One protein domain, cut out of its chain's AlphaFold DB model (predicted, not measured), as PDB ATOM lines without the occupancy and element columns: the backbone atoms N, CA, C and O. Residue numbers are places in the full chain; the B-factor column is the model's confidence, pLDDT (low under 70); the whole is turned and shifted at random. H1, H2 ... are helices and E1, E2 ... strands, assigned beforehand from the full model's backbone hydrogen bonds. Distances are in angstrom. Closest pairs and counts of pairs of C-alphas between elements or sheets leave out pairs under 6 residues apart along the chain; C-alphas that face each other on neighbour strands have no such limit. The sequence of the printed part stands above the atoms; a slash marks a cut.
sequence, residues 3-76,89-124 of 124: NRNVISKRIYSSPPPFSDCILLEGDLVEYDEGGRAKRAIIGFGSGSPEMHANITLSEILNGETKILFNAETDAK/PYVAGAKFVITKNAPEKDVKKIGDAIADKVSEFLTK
ATOM      1  N   ASN A   3     377.997 493.711 902.783       74.56
ATOM      2  CA  ASN A   3     377.602 492.306 902.999       74.56
ATOM      3  C   ASN A   3     378.396 491.287 902.155       74.56
ATOM      4  O   ASN A   3     378.184 490.089 902.291       74.56
ATOM      5  N   ARG A   4     379.276 491.752 901.262       82.50
ATOM      6  CA  ARG A   4     380.165 490.941 900.411       82.50
ATOM      7  C   ARG A   4     381.633 491.112 900.814       82.50
ATOM      8  O   ARG A   4     382.525 490.800 900.040       82.50
ATOM      9  N   ASN A   5     381.873 491.637 902.021       81.69
ATOM     10  CA  ASN A   5     383.199 491.929 902.569       81.69
ATOM     11  C   ASN A   5     384.032 492.917 901.724       81.69
ATOM     12  O   ASN A   5     385.254 492.964 901.826       81.69
ATOM     13  N   VAL A   6     383.364 493.727 900.896       81.69
ATOM     14  CA  VAL A   6     383.979 494.825 900.145       81.69
ATOM     15  C   VAL A   6     383.773 496.112 900.936       81.69
ATOM     16  O   VAL A   6     382.632 496.548 901.127       81.69
ATOM     17  N   ILE A   7     384.871 496.725 901.392       83.75
ATOM     18  CA  ILE A   7     384.835 498.042 902.037       83.75
ATOM     19  C   ILE A   7     384.423 499.064 900.980       83.75
ATOM     20  O   ILE A   7     385.096 499.237 899.969       83.75
ATOM     21  N   SER A   8     383.301 499.739 901.211       85.50
ATOM     22  CA  SER A   8     382.758 500.718 900.273       85.50
ATOM     23  C   SER A   8     382.291 501.967 901.007       85.50
ATOM     24  O   SER A   8     381.785 501.894 902.129       85.50
ATOM     25  N   LYS A   9     382.451 503.126 900.368       87.50
ATOM     26  CA  LYS A   9     381.995 504.410 900.898       87.50
ATOM     27  C   LYS A   9     381.320 505.199 899.788       87.50
ATOM     28  O   LYS A   9     381.897 505.387 898.723       87.50
ATOM     29  N   ARG A  10     380.104 505.682 900.051       87.44
ATOM     30  CA  ARG A  10     379.437 506.618 899.145       87.44
ATOM     31  C   ARG A  10     380.179 507.951 899.165       87.44
ATOM     32  O   ARG A  10     380.460 508.481 900.241       87.44
ATOM     33  N   ILE A  11     380.458 508.484 897.984       86.50
ATOM     34  CA  ILE A  11     381.039 509.811 897.792       86.50
ATOM     35  C   ILE A  11     380.031 510.712 897.076       86.50
ATOM     36  O   ILE A  11     379.148 510.225 896.373       86.50
ATOM     37  N   TYR A  12     380.149 512.020 897.294       81.44
ATOM     38  CA  TYR A  12     379.284 513.036 896.681       81.44
ATOM     39  C   TYR A  12     380.077 514.098 895.906       81.44
ATOM     40  O   TYR A  12     379.480 514.964 895.274       81.44
ATOM     41  N   SER A  13     381.411 514.052 895.958       76.31
ATOM     42  CA  SER A  13     382.285 514.945 895.203       76.31
ATOM     43  C   SER A  13     382.610 514.343 893.836       76.31
ATOM     44  O   SER A  13     382.965 513.167 893.751       76.31
ATOM     45  N   SER A  14     382.523 515.169 892.795       71.25
ATOM     46  CA  SER A  14     383.017 514.875 891.450       71.25
ATOM     47  C   SER A  14     384.048 515.955 891.080       71.25
ATOM     48  O   SER A  14     383.691 517.137 891.116       71.25
ATOM     49  N   PRO A  15     385.315 515.600 890.789       70.31
ATOM     50  CA  PRO A  15     385.853 514.240 890.728       70.31
ATOM     51  C   PRO A  15     385.968 513.571 892.118       70.31
ATOM     52  O   PRO A  15     385.899 514.253 893.149       70.31
ATOM     53  N   PRO A  16     386.125 512.235 892.173       74.06
ATOM     54  CA  PRO A  16     386.374 511.515 893.416       74.06
ATOM     55  C   PRO A  16     387.597 512.077 894.151       74.06
ATOM     56  O   PRO A  16     388.592 512.413 893.513       74.06
ATOM     57  N   PRO A  17     387.576 512.149 895.493       75.38
ATOM     58  CA  PRO A  17     388.667 512.743 896.262       75.38
ATOM     59  C   PRO A  17     389.865 511.789 896.427       75.38
ATOM     60  O   PRO A  17     390.805 512.108 897.150       75.38
ATOM     61  N   PHE A  18     389.816 510.607 895.807       81.81
ATOM     62  CA  PHE A  18     390.825 509.558 895.911       81.81
ATOM     63  C   PHE A  18     391.497 509.368 894.550       81.81
ATOM     64  O   PHE A  18     390.810 509.182 893.547       81.81
ATOM     65  N   SER A  19     392.829 509.408 894.526       81.81
ATOM     66  CA  SER A  19     393.637 509.206 893.316       81.81
ATOM     67  C   SER A  19     393.805 507.738 892.936       81.81
ATOM     68  O   SER A  19     394.073 507.470 891.771       81.81
ATOM     69  N   ASP A  20     393.620 506.830 893.901       88.31
ATOM     70  CA  ASP A  20     393.754 505.383 893.742       88.31
ATOM     71  C   ASP A  20     392.531 504.690 894.357       88.31
ATOM     72  O   ASP A  20     392.436 504.518 895.577       88.31
ATOM     73  N   CYS A  21     391.533 504.364 893.534       87.50
ATOM     74  CA  CYS A  21     390.312 503.710 894.002       87.50
ATOM     75  C   CYS A  21     389.553 502.992 892.884       87.50
ATOM     76  O   CYS A  21     389.737 503.266 891.701       87.50
ATOM     77  N   ILE A  22     388.637 502.108 893.281       88.81
ATOM     78  CA  ILE A  22     387.583 501.632 892.388       88.81
ATOM     79  C   ILE A  22     386.342 502.492 892.600       88.81
ATOM     80  O   ILE A  22     385.839 502.618 893.721       88.81
ATOM     81  N   LEU A  23     385.837 503.057 891.512       89.19
ATOM     82  CA  LEU A  23     384.660 503.901 891.477       89.19
ATOM     83  C   LEU A  23     383.495 503.153 890.830       89.19
ATOM     84  O   LEU A  23     383.607 502.672 889.707       89.19
ATOM     85  N   LEU A  24     382.370 503.084 891.539       88.25
ATOM     86  CA  LEU A  24     381.094 502.618 891.010       88.25
ATOM     87  C   LEU A  24     380.145 503.812 890.897       88.25
ATOM     88  O   LEU A  24     379.779 504.409 891.912       88.25
ATOM     89  N   GLU A  25     379.723 504.114 889.679       87.25
ATOM     90  CA  GLU A  25     378.780 505.183 889.356       87.25
ATOM     91  C   GLU A  25     377.585 504.620 888.595       87.25
ATOM     92  O   GLU A  25     377.658 503.542 888.004       87.25
ATOM     93  N   GLY A  26     376.470 505.341 888.612       82.19
ATOM     94  CA  GLY A  26     375.320 504.942 887.825       82.19
ATOM     95  C   GLY A  26     374.133 505.880 887.932       82.19
ATOM     96  O   GLY A  26     373.958 506.599 888.920       82.19
ATOM     97  N   ASP A  27     373.290 505.784 886.912       79.94
ATOM     98  CA  ASP A  27     372.122 506.619 886.692       79.94
ATOM     99  C   ASP A  27     370.899 505.729 886.464       79.94
ATOM    100  O   ASP A  27     370.998 504.631 885.911       79.94
ATOM    101  N   LEU A  28     369.719 506.233 886.820       78.44
ATOM    102  CA  LEU A  28     368.455 505.632 886.406       78.44
ATOM    103  C   LEU A  28     367.917 506.372 885.178       78.44
ATOM    104  O   LEU A  28     367.755 507.598 885.193       78.44
ATOM    105  N   VAL A  29     367.626 505.623 884.116       75.69
ATOM    106  CA  VAL A  29     367.087 506.153 882.859       75.69
ATOM    107  C   VAL A  29     365.762 505.484 882.503       75.69
ATOM    108  O   VAL A  29     365.566 504.294 882.735       75.69
ATOM    109  N   GLU A  30     364.847 506.253 881.928       72.38
ATOM    110  CA  GLU A  30     363.616 505.760 881.305       72.38
ATOM    111  C   GLU A  30     363.768 505.878 879.784       72.38
ATOM    112  O   GLU A  30     364.297 506.873 879.281       72.38
ATOM    113  N   TYR A  31     363.286 504.883 879.040       66.69
ATOM    114  CA  TYR A  31     363.200 504.955 877.581       66.69
ATOM    115  C   TYR A  31     361.753 505.191 877.180       66.69
ATOM    116  O   TYR A  31     360.868 504.466 877.628       66.69
ATOM    117  N   ASP A  32     361.506 506.208 876.355       61.25
ATOM    118  CA  ASP A  32     360.183 506.387 875.752       61.25
ATOM    119  C   ASP A  32     359.923 505.346 874.649       61.25
ATOM    120  O   ASP A  32     360.849 504.704 874.150       61.25
ATOM    121  N   GLU A  33     358.661 505.182 874.235       57.97
ATOM    122  CA  GLU A  33     358.251 504.247 873.167       57.97
ATOM    123  C   GLU A  33     359.013 504.466 871.835       57.97
ATOM    124  O   GLU A  33     359.067 503.577 870.985       57.97
ATOM    125  N   GLY A  34     359.660 505.629 871.663       57.47
ATOM    126  CA  GLY A  34     360.524 505.971 870.531       57.47
ATOM    127  C   GLY A  34     361.996 505.550 870.677       57.47
ATOM    128  O   GLY A  34     362.782 505.803 869.762       57.47
ATOM    129  N   GLY A  35     362.385 504.916 871.788       57.28
ATOM    130  CA  GLY A  35     363.750 504.456 872.065       57.28
ATOM    131  C   GLY A  35     364.725 505.569 872.451       57.28
ATOM    132  O   GLY A  35     365.930 505.416 872.261       57.28
ATOM    133  N   ARG A  36     364.238 506.720 872.934       59.91
ATOM    134  CA  ARG A  36     365.109 507.805 873.407       59.91
ATOM    135  C   ARG A  36     365.305 507.697 874.915       59.91
ATOM    136  O   ARG A  36     364.335 507.755 875.669       59.91
ATOM    137  N   ALA A  37     366.564 507.603 875.344       61.31
ATOM    138  CA  ALA A  37     366.936 507.649 876.754       61.31
ATOM    139  C   ALA A  37     366.628 509.032 877.345       61.31
ATOM    140  O   ALA A  37     367.079 510.059 876.827       61.31
ATOM    141  N   LYS A  38     365.899 509.068 878.457       61.78
ATOM    142  CA  LYS A  38     365.687 510.263 879.276       61.78
ATOM    143  C   LYS A  38     366.120 509.950 880.704       61.78
ATOM    144  O   LYS A  38     365.736 508.929 881.268       61.78
ATOM    145  N   ARG A  39     366.933 510.827 881.305       60.00
ATOM    146  CA  ARG A  39     367.278 510.707 882.731       60.00
ATOM    147  C   ARG A  39     366.005 510.815 883.566       60.00
ATOM    148  O   ARG A  39     365.226 511.747 883.363       60.00
ATOM    149  N   ALA A  40     365.822 509.904 884.515       59.16
ATOM    150  CA  ALA A  40     364.718 509.976 885.462       59.16
ATOM    151  C   ALA A  40     365.065 511.019 886.543       59.16
ATOM    152  O   ALA A  40     365.786 510.731 887.493       59.16
ATOM    153  N   ILE A  41     364.603 512.265 886.379       53.19
ATOM    154  CA  ILE A  41     365.034 513.422 887.198       53.19
ATOM    155  C   ILE A  41     364.352 513.503 888.577       53.19
ATOM    156  O   ILE A  41     364.660 514.423 889.314       53.19
ATOM    157  N   ILE A  42     363.544 512.516 888.990       47.06
ATOM    158  CA  ILE A  42     362.616 512.502 890.151       47.06
ATOM    159  C   ILE A  42     361.177 512.676 889.650       47.06
ATOM    160  O   ILE A  42     360.817 513.711 889.099       47.06
ATOM    161  N   GLY A  43     360.344 511.654 889.870       49.34
ATOM    162  CA  GLY A  43     358.907 511.701 889.585       49.34
ATOM    163  C   GLY A  43     358.512 511.144 888.219       49.34
ATOM    164  O   GLY A  43     358.147 511.896 887.324       49.34
ATOM    165  N   PHE A  44     358.547 509.813 888.107       56.22
ATOM    166  CA  PHE A  44     357.595 508.976 887.364       56.22
ATOM    167  C   PHE A  44     356.794 509.682 886.252       56.22
ATOM    168  O   PHE A  44     355.619 510.013 886.438       56.22
ATOM    169  N   GLY A  45     357.382 509.841 885.066       53.62
ATOM    170  CA  GLY A  45     356.625 510.239 883.878       53.62
ATOM    171  C   GLY A  45     355.611 509.161 883.465       53.62
ATOM    172  O   GLY A  45     355.714 507.996 883.856       53.62
ATOM    173  N   SER A  46     354.603 509.514 882.665       55.25
ATOM    174  CA  SER A  46     353.569 508.583 882.170       55.25
ATOM    175  C   SER A  46     354.042 507.637 881.051       55.25
ATOM    176  O   SER A  46     353.227 506.889 880.527       55.25
ATOM    177  N   GLY A  47     355.317 507.704 880.648       54.97
ATOM    178  CA  GLY A  47     355.766 507.217 879.339       54.97
ATOM    179  C   GLY A  47     356.350 505.804 879.276       54.97
ATOM    180  O   GLY A  47     356.314 505.222 878.201       54.97
ATOM    181  N   SER A  48     356.877 505.241 880.370       61.16
ATOM    182  CA  SER A  48     357.428 503.877 880.359       61.16
ATOM    183  C   SER A  48     357.130 503.119 881.656       61.16
ATOM    184  O   SER A  48     357.211 503.707 882.741       61.16
ATOM    185  N   PRO A  49     356.767 501.822 881.584       68.38
ATOM    186  CA  PRO A  49     356.639 500.967 882.759       68.38
ATOM    187  C   PRO A  49     357.995 500.483 883.289       68.38
ATOM    188  O   PRO A  49     358.022 499.812 884.319       68.38
ATOM    189  N   GLU A  50     359.106 500.794 882.616       71.88
ATOM    190  CA  GLU A  50     360.436 500.270 882.924       71.88
ATOM    191  C   GLU A  50     361.470 501.392 883.081       71.88
ATOM    192  O   GLU A  50     361.528 502.350 882.309       71.88
ATOM    193  N   MET A  51     362.313 501.237 884.098       74.56
ATOM    194  CA  MET A  51     363.517 502.018 884.340       74.56
ATOM    195  C   MET A  51     364.733 501.120 884.176       74.56
ATOM    196  O   MET A  51     364.706 499.940 884.521       74.56
ATOM    197  N   HIS A  52     365.829 501.697 883.717       76.88
ATOM    198  CA  HIS A  52     367.084 501.001 883.512       76.88
ATOM    199  C   HIS A  52     368.144 501.618 884.403       76.88
ATOM    200  O   HIS A  52     368.269 502.841 884.466       76.88
ATOM    201  N   ALA A  53     368.897 500.773 885.099       78.19
ATOM    202  CA  ALA A  53     370.070 501.215 885.832       78.19
ATOM    203  C   ALA A  53     371.285 501.093 884.916       78.19
ATOM    204  O   ALA A  53     371.710 499.982 884.595       78.19
ATOM    205  N   ASN A  54     371.817 502.244 884.508       79.62
ATOM    206  CA  ASN A  54     373.094 502.315 883.819       79.62
ATOM    207  C   ASN A  54     374.194 502.426 884.863       79.62
ATOM    208  O   ASN A  54     374.098 503.265 885.757       79.62
ATOM    209  N   ILE A  55     375.200 501.562 884.791       83.88
ATOM    210  CA  ILE A  55     376.215 501.450 885.842       83.88
ATOM    211  C   ILE A  55     377.592 501.316 885.219       83.88
ATOM    212  O   ILE A  55     377.805 500.442 884.382       83.88
ATOM    213  N   THR A  56     378.533 502.108 885.716       84.44
ATOM    214  CA  THR A  56     379.933 502.092 885.303       84.44
ATOM    215  C   THR A  56     380.811 501.783 886.505       84.44
ATOM    216  O   THR A  56     380.716 502.431 887.545       84.44
ATOM    217  N   LEU A  57     381.678 500.786 886.353       85.06
ATOM    218  CA  LEU A  57     382.765 500.505 887.281       85.06
ATOM    219  C   LEU A  57     384.068 500.958 886.628       85.06
ATOM    220  O   LEU A  57     384.382 500.522 885.519       85.06
ATOM    221  N   SER A  58     384.832 501.787 887.323       86.38
ATOM    222  CA  SER A  58     386.100 502.331 886.848       86.38
ATOM    223  C   SER A  58     387.193 502.149 887.890       86.38
ATOM    224  O   SER A  58     386.944 502.214 889.090       86.38
ATOM    225  N   GLU A  59     388.413 501.948 887.424       87.38
ATOM    226  CA  GLU A  59     389.632 502.037 888.214       87.38
ATOM    227  C   GLU A  59     390.208 503.439 888.031       87.38
ATOM    228  O   GLU A  59     390.351 503.910 886.902       87.38
ATOM    229  N   ILE A  60     390.502 504.112 889.138       88.94
ATOM    230  CA  ILE A  60     391.236 505.372 889.154       88.94
ATOM    231  C   ILE A  60     392.609 505.066 889.725       88.94
ATOM    232  O   ILE A  60     392.685 504.536 890.831       88.94
ATOM    233  N   LEU A  61     393.660 505.376 888.970       88.88
ATOM    234  CA  LEU A  61     395.052 505.231 889.390       88.88
ATOM    235  C   LEU A  61     395.827 506.474 888.980       88.88
ATOM    236  O   LEU A  61     395.791 506.865 887.814       88.88
ATOM    237  N   ASN A  62     396.524 507.107 889.923       86.38
ATOM    238  CA  ASN A  62     397.241 508.367 889.687       86.38
ATOM    239  C   ASN A  62     396.364 509.461 889.033       86.38
ATOM    240  O   ASN A  62     396.856 510.300 888.280       86.38
ATOM    241  N   GLY A  63     395.053 509.446 889.304       79.50
ATOM    242  CA  GLY A  63     394.079 510.365 888.702       79.50
ATOM    243  C   GLY A  63     393.632 510.014 887.275       79.50
ATOM    244  O   GLY A  63     392.740 510.677 886.746       79.50
ATOM    245  N   GLU A  64     394.183 508.968 886.657       82.31
ATOM    246  CA  GLU A  64     393.703 508.443 885.377       82.31
ATOM    247  C   GLU A  64     392.541 507.478 885.598       82.31
ATOM    248  O   GLU A  64     392.603 506.604 886.457       82.31
ATOM    249  N   THR A  65     391.470 507.626 884.812       83.81
ATOM    250  CA  THR A  65     390.270 506.782 884.911       83.81
ATOM    251  C   THR A  65     390.245 505.743 883.798       83.81
ATOM    252  O   THR A  65     390.261 506.079 882.614       83.81
ATOM    253  N   LYS A  66     390.119 504.471 884.176       83.81
ATOM    254  CA  LYS A  66     389.982 503.327 883.278       83.81
ATOM    255  C   LYS A  66     388.666 502.610 883.552       83.81
ATOM    256  O   LYS A  66     388.473 502.042 884.622       83.81
ATOM    257  N   ILE A  67     387.773 502.583 882.566       81.50
ATOM    258  CA  ILE A  67     386.511 501.840 882.676       81.50
ATOM    259  C   ILE A  67     386.819 500.344 882.703       81.50
ATOM    260  O   ILE A  67     387.455 499.815 881.789       81.50
ATOM    261  N   LEU A  68     386.345 499.676 883.747       78.44
ATOM    262  CA  LEU A  68     386.469 498.242 883.963       78.44
ATOM    263  C   LEU A  68     385.239 497.497 883.450       78.44
ATOM    264  O   LEU A  68     385.378 496.467 882.803       78.44
ATOM    265  N   PHE A  69     384.048 498.038 883.705       76.62
ATOM    266  CA  PHE A  69     382.769 497.446 883.324       76.62
ATOM    267  C   PHE A  69     381.730 498.543 883.085       76.62
ATOM    268  O   PHE A  69     381.716 499.549 883.791       76.62
ATOM    269  N   ASN A  70     380.843 498.329 882.115       75.12
ATOM    270  CA  ASN A  70     379.686 499.188 881.886       75.12
ATOM    271  C   ASN A  70     378.456 498.330 881.555       75.12
ATOM    272  O   ASN A  70     378.494 497.494 880.652       75.12
ATOM    273  N   ALA A  71     377.381 498.548 882.304       71.31
ATOM    274  CA  ALA A  71     376.042 498.034 882.075       71.31
ATOM    275  C   ALA A  71     375.163 499.145 881.486       71.31
ATOM    276  O   ALA A  71     374.547 499.893 882.238       71.31
ATOM    277  N   GLU A  72     375.078 499.242 880.158       63.06
ATOM    278  CA  GLU A  72     374.200 500.190 879.459       63.06
ATOM    279  C   GLU A  72     373.046 499.464 878.768       63.06
ATOM    280  O   GLU A  72     373.243 498.472 878.061       63.06
ATOM    281  N   THR A  73     371.822 499.973 878.944       51.88
ATOM    282  CA  THR A  73     370.631 499.370 878.340       51.88
ATOM    283  C   THR A  73     370.135 500.105 877.098       51.88
ATOM    284  O   THR A  73     368.960 500.408 877.001       51.88
ATOM    285  N   ASP A  74     370.979 500.362 876.101       44.69
ATOM    286  CA  ASP A  74     370.451 500.442 874.732       44.69
ATOM    287  C   ASP A  74     371.530 500.205 873.683       44.69
ATOM    288  O   ASP A  74     372.148 501.107 873.122       44.69
ATOM    289  N   ALA A  75     371.704 498.930 873.359       38.16
ATOM    290  CA  ALA A  75     372.348 498.493 872.138       38.16
ATOM    291  C   ALA A  75     371.389 498.643 870.942       38.16
ATOM    292  O   ALA A  75     371.180 497.699 870.182       38.16
ATOM    293  N   LYS A  76     370.823 499.831 870.707       36.66
ATOM    294  CA  LYS A  76     370.483 500.197 869.330       36.66
ATOM    295  C   LYS A  76     371.699 500.872 868.735       36.66
ATOM    296  O   LYS A  76     371.837 502.085 868.785       36.66
ATOM    297  N   PRO A  89     387.805 493.203 877.285       40.59
ATOM    298  CA  PRO A  89     386.831 492.119 877.132       40.59
ATOM    299  C   PRO A  89     385.641 492.211 878.106       40.59
ATOM    300  O   PRO A  89     384.731 491.390 878.032       40.59
ATOM    301  N   TYR A  90     385.619 493.202 879.002       46.84
ATOM    302  CA  TYR A  90     384.642 493.323 880.082       46.84
ATOM    303  C   TYR A  90     383.484 494.298 879.792       46.84
ATOM    304  O   TYR A  90     382.668 494.567 880.670       46.84
ATOM    305  N   VAL A  91     383.330 494.767 878.544       48.66
ATOM    306  CA  VAL A  91     382.185 495.599 878.085       48.66
ATOM    307  C   VAL A  91     380.920 494.751 877.800       48.66
ATOM    308  O   VAL A  91     380.028 495.143 877.054       48.66
ATOM    309  N   ALA A  92     380.808 493.558 878.389       49.44
ATOM    310  CA  ALA A  92     379.595 492.742 878.331       49.44
ATOM    311  C   ALA A  92     378.622 493.192 879.434       49.44
ATOM    312  O   ALA A  92     378.548 492.594 880.507       49.44
ATOM    313  N   GLY A  93     377.924 494.300 879.190       53.78
ATOM    314  CA  GLY A  93     377.038 494.925 880.167       53.78
ATOM    315  C   GLY A  93     375.865 494.038 880.580       53.78
ATOM    316  O   GLY A  93     375.086 493.579 879.745       53.78
ATOM    317  N   ALA A  94     375.717 493.809 881.885       58.78
ATOM    318  CA  ALA A  94     374.496 493.241 882.447       58.78
ATOM    319  C   ALA A  94     373.351 494.259 882.309       58.78
ATOM    320  O   ALA A  94     373.526 495.433 882.612       58.78
ATOM    321  N   LYS A  95     372.169 493.825 881.866       67.31
ATOM    322  CA  LYS A  95     370.985 494.690 881.778       67.31
ATOM    323  C   LYS A  95     370.229 494.662 883.107       67.31
ATOM    324  O   LYS A  95     369.702 493.618 883.488       67.31
ATOM    325  N   PHE A  96     370.142 495.804 883.786       74.56
ATOM    326  CA  PHE A  96     369.386 495.954 885.032       74.56
ATOM    327  C   PHE A  96     368.120 496.773 884.780       74.56
ATOM    328  O   PHE A  96     368.198 497.964 884.485       74.56
ATOM    329  N   VAL A  97     366.957 496.128 884.893       74.81
ATOM    330  CA  VAL A  97     365.643 496.748 884.659       74.81
ATOM    331  C   VAL A  97     364.821 496.718 885.937       74.81
ATOM    332  O   VAL A  97     364.703 495.672 886.572       74.81
ATOM    333  N   ILE A  98     364.235 497.854 886.290       78.62
ATOM    334  CA  ILE A  98     363.334 498.042 887.424       78.62
ATOM    335  C   ILE A  98     361.960 498.403 886.861       78.62
ATOM    336  O   ILE A  98     361.828 499.379 886.126       78.62
ATOM    337  N   THR A  99     360.921 497.654 887.217       76.62
ATOM    338  CA  THR A  99     359.555 498.013 886.824       76.62
ATOM    339  C   THR A  99     359.016 499.165 887.670       76.62
ATOM    340  O   THR A  99     359.322 499.322 888.857       76.62
ATOM    341  N   LYS A 100     358.169 499.989 887.062       68.50
ATOM    342  CA  LYS A 100     357.427 501.046 887.737       68.50
ATOM    343  C   LYS A 100     356.508 500.410 888.782       68.50
ATOM    344  O   LYS A 100     355.740 499.504 888.470       68.50
ATOM    345  N   ASN A 101     356.595 500.888 890.023       71.38
ATOM    346  CA  ASN A 101     355.947 500.302 891.208       71.38
ATOM    347  C   ASN A 101     356.484 498.922 891.630       71.38
ATOM    348  O   ASN A 101     355.782 498.193 892.335       71.38
ATOM    349  N   ALA A 102     357.711 498.558 891.237       75.19
ATOM    350  CA  ALA A 102     358.370 497.376 891.778       75.19
ATOM    351  C   ALA A 102     358.331 497.410 893.320       75.19
ATOM    352  O   ALA A 102     358.701 498.426 893.922       75.19
ATOM    353  N   PRO A 103     357.908 496.317 893.980       80.75
ATOM    354  CA  PRO A 103     358.012 496.196 895.424       80.75
ATOM    355  C   PRO A 103     359.445 496.466 895.894       80.75
ATOM    356  O   PRO A 103     360.401 496.060 895.234       80.75
ATOM    357  N   GLU A 104     359.614 497.062 897.077       82.69
ATOM    358  CA  GLU A 104     360.943 497.370 897.637       82.69
ATOM    359  C   GLU A 104     361.873 496.141 897.643       82.69
ATOM    360  O   GLU A 104     363.065 496.249 897.356       82.69
ATOM    361  N   LYS A 105     361.319 494.948 897.899       82.62
ATOM    362  CA  LYS A 105     362.049 493.672 897.836       82.62
ATOM    363  C   LYS A 105     362.691 493.408 896.470       82.62
ATOM    364  O   LYS A 105     363.779 492.849 896.419       82.62
ATOM    365  N   ASP A 106     362.042 493.793 895.377       78.12
ATOM    366  CA  ASP A 106     362.519 493.522 894.024       78.12
ATOM    367  C   ASP A 106     363.539 494.583 893.596       78.12
ATOM    368  O   ASP A 106     364.555 494.243 892.992       78.12
ATOM    369  N   VAL A 107     363.370 495.832 894.045       82.19
ATOM    370  CA  VAL A 107     364.413 496.870 893.937       82.19
ATOM    371  C   VAL A 107     365.686 496.440 894.677       82.19
ATOM    372  O   VAL A 107     366.786 496.541 894.133       82.19
ATOM    373  N   LYS A 108     365.555 495.893 895.895       85.69
ATOM    374  CA  LYS A 108     366.694 495.364 896.664       85.69
ATOM    375  C   LYS A 108     367.397 494.215 895.947       85.69
ATOM    376  O   LYS A 108     368.619 494.241 895.871       85.69
ATOM    377  N   LYS A 109     366.652 493.272 895.358       84.44
ATOM    378  CA  LYS A 109     367.240 492.173 894.566       84.44
ATOM    379  C   LYS A 109     368.088 492.677 893.402       84.44
ATOM    380  O   LYS A 109     369.126 492.094 893.119       84.44
ATOM    381  N   ILE A 110     367.668 493.752 892.737       82.62
ATOM    382  CA  ILE A 110     368.450 494.356 891.651       82.62
ATOM    383  C   ILE A 110     369.734 494.975 892.209       82.62
ATOM    384  O   ILE A 110     370.813 494.722 891.679       82.62
ATOM    385  N   GLY A 111     369.642 495.709 893.324       84.94
ATOM    386  CA  GLY A 111     370.815 496.215 894.042       84.94
ATOM    387  C   GLY A 111     371.785 495.108 894.472       84.94
ATOM    388  O   GLY A 111     373.000 495.271 894.356       84.94
ATOM    389  N   ASP A 112     371.262 493.965 894.915       87.62
ATOM    390  CA  ASP A 112     372.059 492.784 895.235       87.62
ATOM    391  C   ASP A 112     372.723 492.182 893.994       87.62
ATOM    392  O   ASP A 112     373.925 491.949 894.024       87.62
ATOM    393  N   ALA A 113     372.002 492.032 892.882       84.06
ATOM    394  CA  ALA A 113     372.568 491.518 891.634       84.06
ATOM    395  C   ALA A 113     373.710 492.403 891.100       84.06
ATOM    396  O   ALA A 113     374.737 491.897 890.645       84.06
ATOM    397  N   ILE A 114     373.562 493.729 891.200       84.00
ATOM    398  CA  ILE A 114     374.630 494.690 890.895       84.00
ATOM    399  C   ILE A 114     375.825 494.445 891.821       84.00
ATOM    400  O   ILE A 114     376.965 494.362 891.368       84.00
ATOM    401  N   ALA A 115     375.574 494.310 893.125       86.69
ATOM    402  CA  ALA A 115     376.625 494.103 894.107       86.69
ATOM    403  C   ALA A 115     377.363 492.769 893.941       86.69
ATOM    404  O   ALA A 115     378.580 492.735 894.130       86.69
ATOM    405  N   ASP A 116     376.663 491.705 893.554       85.00
ATOM    406  CA  ASP A 116     377.261 490.416 893.205       85.00
ATOM    407  C   ASP A 116     378.187 490.561 892.002       85.00
ATOM    408  O   ASP A 116     379.339 490.141 892.065       85.00
ATOM    409  N   LYS A 117     377.725 491.230 890.938       79.75
ATOM    410  CA  LYS A 117     378.520 491.437 889.721       79.75
ATOM    411  C   LYS A 117     379.783 492.254 889.966       79.75
ATOM    412  O   LYS A 117     380.853 491.879 889.498       79.75
ATOM    413  N   VAL A 118     379.674 493.336 890.733       82.38
ATOM    414  CA  VAL A 118     380.839 494.149 891.106       82.38
ATOM    415  C   VAL A 118     381.801 493.349 891.987       82.38
ATOM    416  O   VAL A 118     383.005 493.402 891.774       82.38
ATOM    417  N   SER A 119     381.297 492.570 892.947       83.94
ATOM    418  CA  SER A 119     382.165 491.777 893.831       83.94
ATOM    419  C   SER A 119     382.867 490.645 893.080       83.94
ATOM    420  O   SER A 119     384.038 490.391 893.336       83.94
ATOM    421  N   GLU A 120     382.196 490.009 892.116       80.31
ATOM    422  CA  GLU A 120     382.810 489.042 891.197       80.31
ATOM    423  C   GLU A 120     383.991 489.668 890.438       80.31
ATOM    424  O   GLU A 120     385.016 489.019 890.257       80.31
ATOM    425  N   PHE A 121     383.865 490.934 890.028       74.88
ATOM    426  CA  PHE A 121     384.945 491.656 889.358       74.88
ATOM    427  C   PHE A 121     386.115 491.981 890.297       74.88
ATOM    428  O   PHE A 121     387.264 491.880 889.897       74.88
ATOM    429  N   LEU A 122     385.831 492.362 891.543       77.81
ATOM    430  CA  LEU A 122     386.856 492.762 892.517       77.81
ATOM    431  C   LEU A 122     387.628 491.592 893.141       77.81
ATOM    432  O   LEU A 122     388.680 491.806 893.733       77.81
ATOM    433  N   THR A 123     387.069 490.384 893.091       73.44
ATOM    434  CA  THR A 123     387.635 489.187 893.738       73.44
ATOM    435  C   THR A 123     388.337 488.235 892.770       73.44
ATOM    436  O   THR A 123     388.953 487.272 893.225       73.44
ATOM    437  N   LYS A 124     388.234 488.485 891.463       57.84
ATOM    438  CA  LYS A 124     388.962 487.763 890.412       57.84
ATOM    439  C   LYS A 124     390.341 488.365 890.191       57.84
ATOM    440  O   LYS A 124     391.262 487.561 889.933       57.84
TER     441      LYS A 124
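This is residues 3 to 76 and 89 to 124 of the 124 residues of an uncharacterized protein of Deltaproteobacteria bacterium ADurb.Bin026 (UniProt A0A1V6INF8). A strongly twisted sheet is built on two long strands side by side, E1 and E3, and one long helix, H1, covers part of it, running lengthwise over E3. The short strands E4 and E5 pair with different parts of E3, on the side away from E1, and little E2 lies beside the last residues of E1. The printed part has 110 residues, in the order E1, E2, E3, E4, E5, H1; the class is mixed, the sheet is branched and its neighbour pairs are antiparallel. It is compact, with a radius of gyration of the C-alphas of 15.2 A and spans of 44 by 30 by 27 A.

E3, residues 50 to 61, has E1, residues 21 to 31, on one side; N 25 and O 56 are 2.9 A apart, within hydrogen-bond range. On the other side are E4, residues 64 to 71, with N 57 to O 69 at 2.8 A, and E5, residues 96 to 99, with N 51 to O 98 at 2.8 A. E3 and E4 form a hairpin, and E4 bends by 55 degrees at residue 68. E2, residues 37 to 39, forms a hairpin with E1, with N 30 to O 38 at 2.9 A. H1, residues 104 to 123, is on the sheet at a height of 8.8 A, over E3 and along the strands, at 26 degrees to E3 on the local plane. Its closest C-alphas to E5 are Val 107 and Ile 98, 6.7 A. Every O i to N i+4 pair in H1 is within hydrogen-bond range.

E1 begins at C-alpha 21 (390.312, 503.710, 894.002) and is 31.7 A long; E3 is 35.6 A, E4 20.8 A. H1, 28.2 A, ends at C-alpha 123 (387.635, 489.187, 893.738).

The C-alphas of Ser 46 and Asn 62, 44.3 A apart, are the farthest. Residues 77 to 88 are not printed; C-alphas 76 and 89 are 19.8 A apart. Residues 3 to 20 hold no named element. Confidence is under 70 at residues 31 to 49, 72 to 76, 89 to 95, 100 and 124.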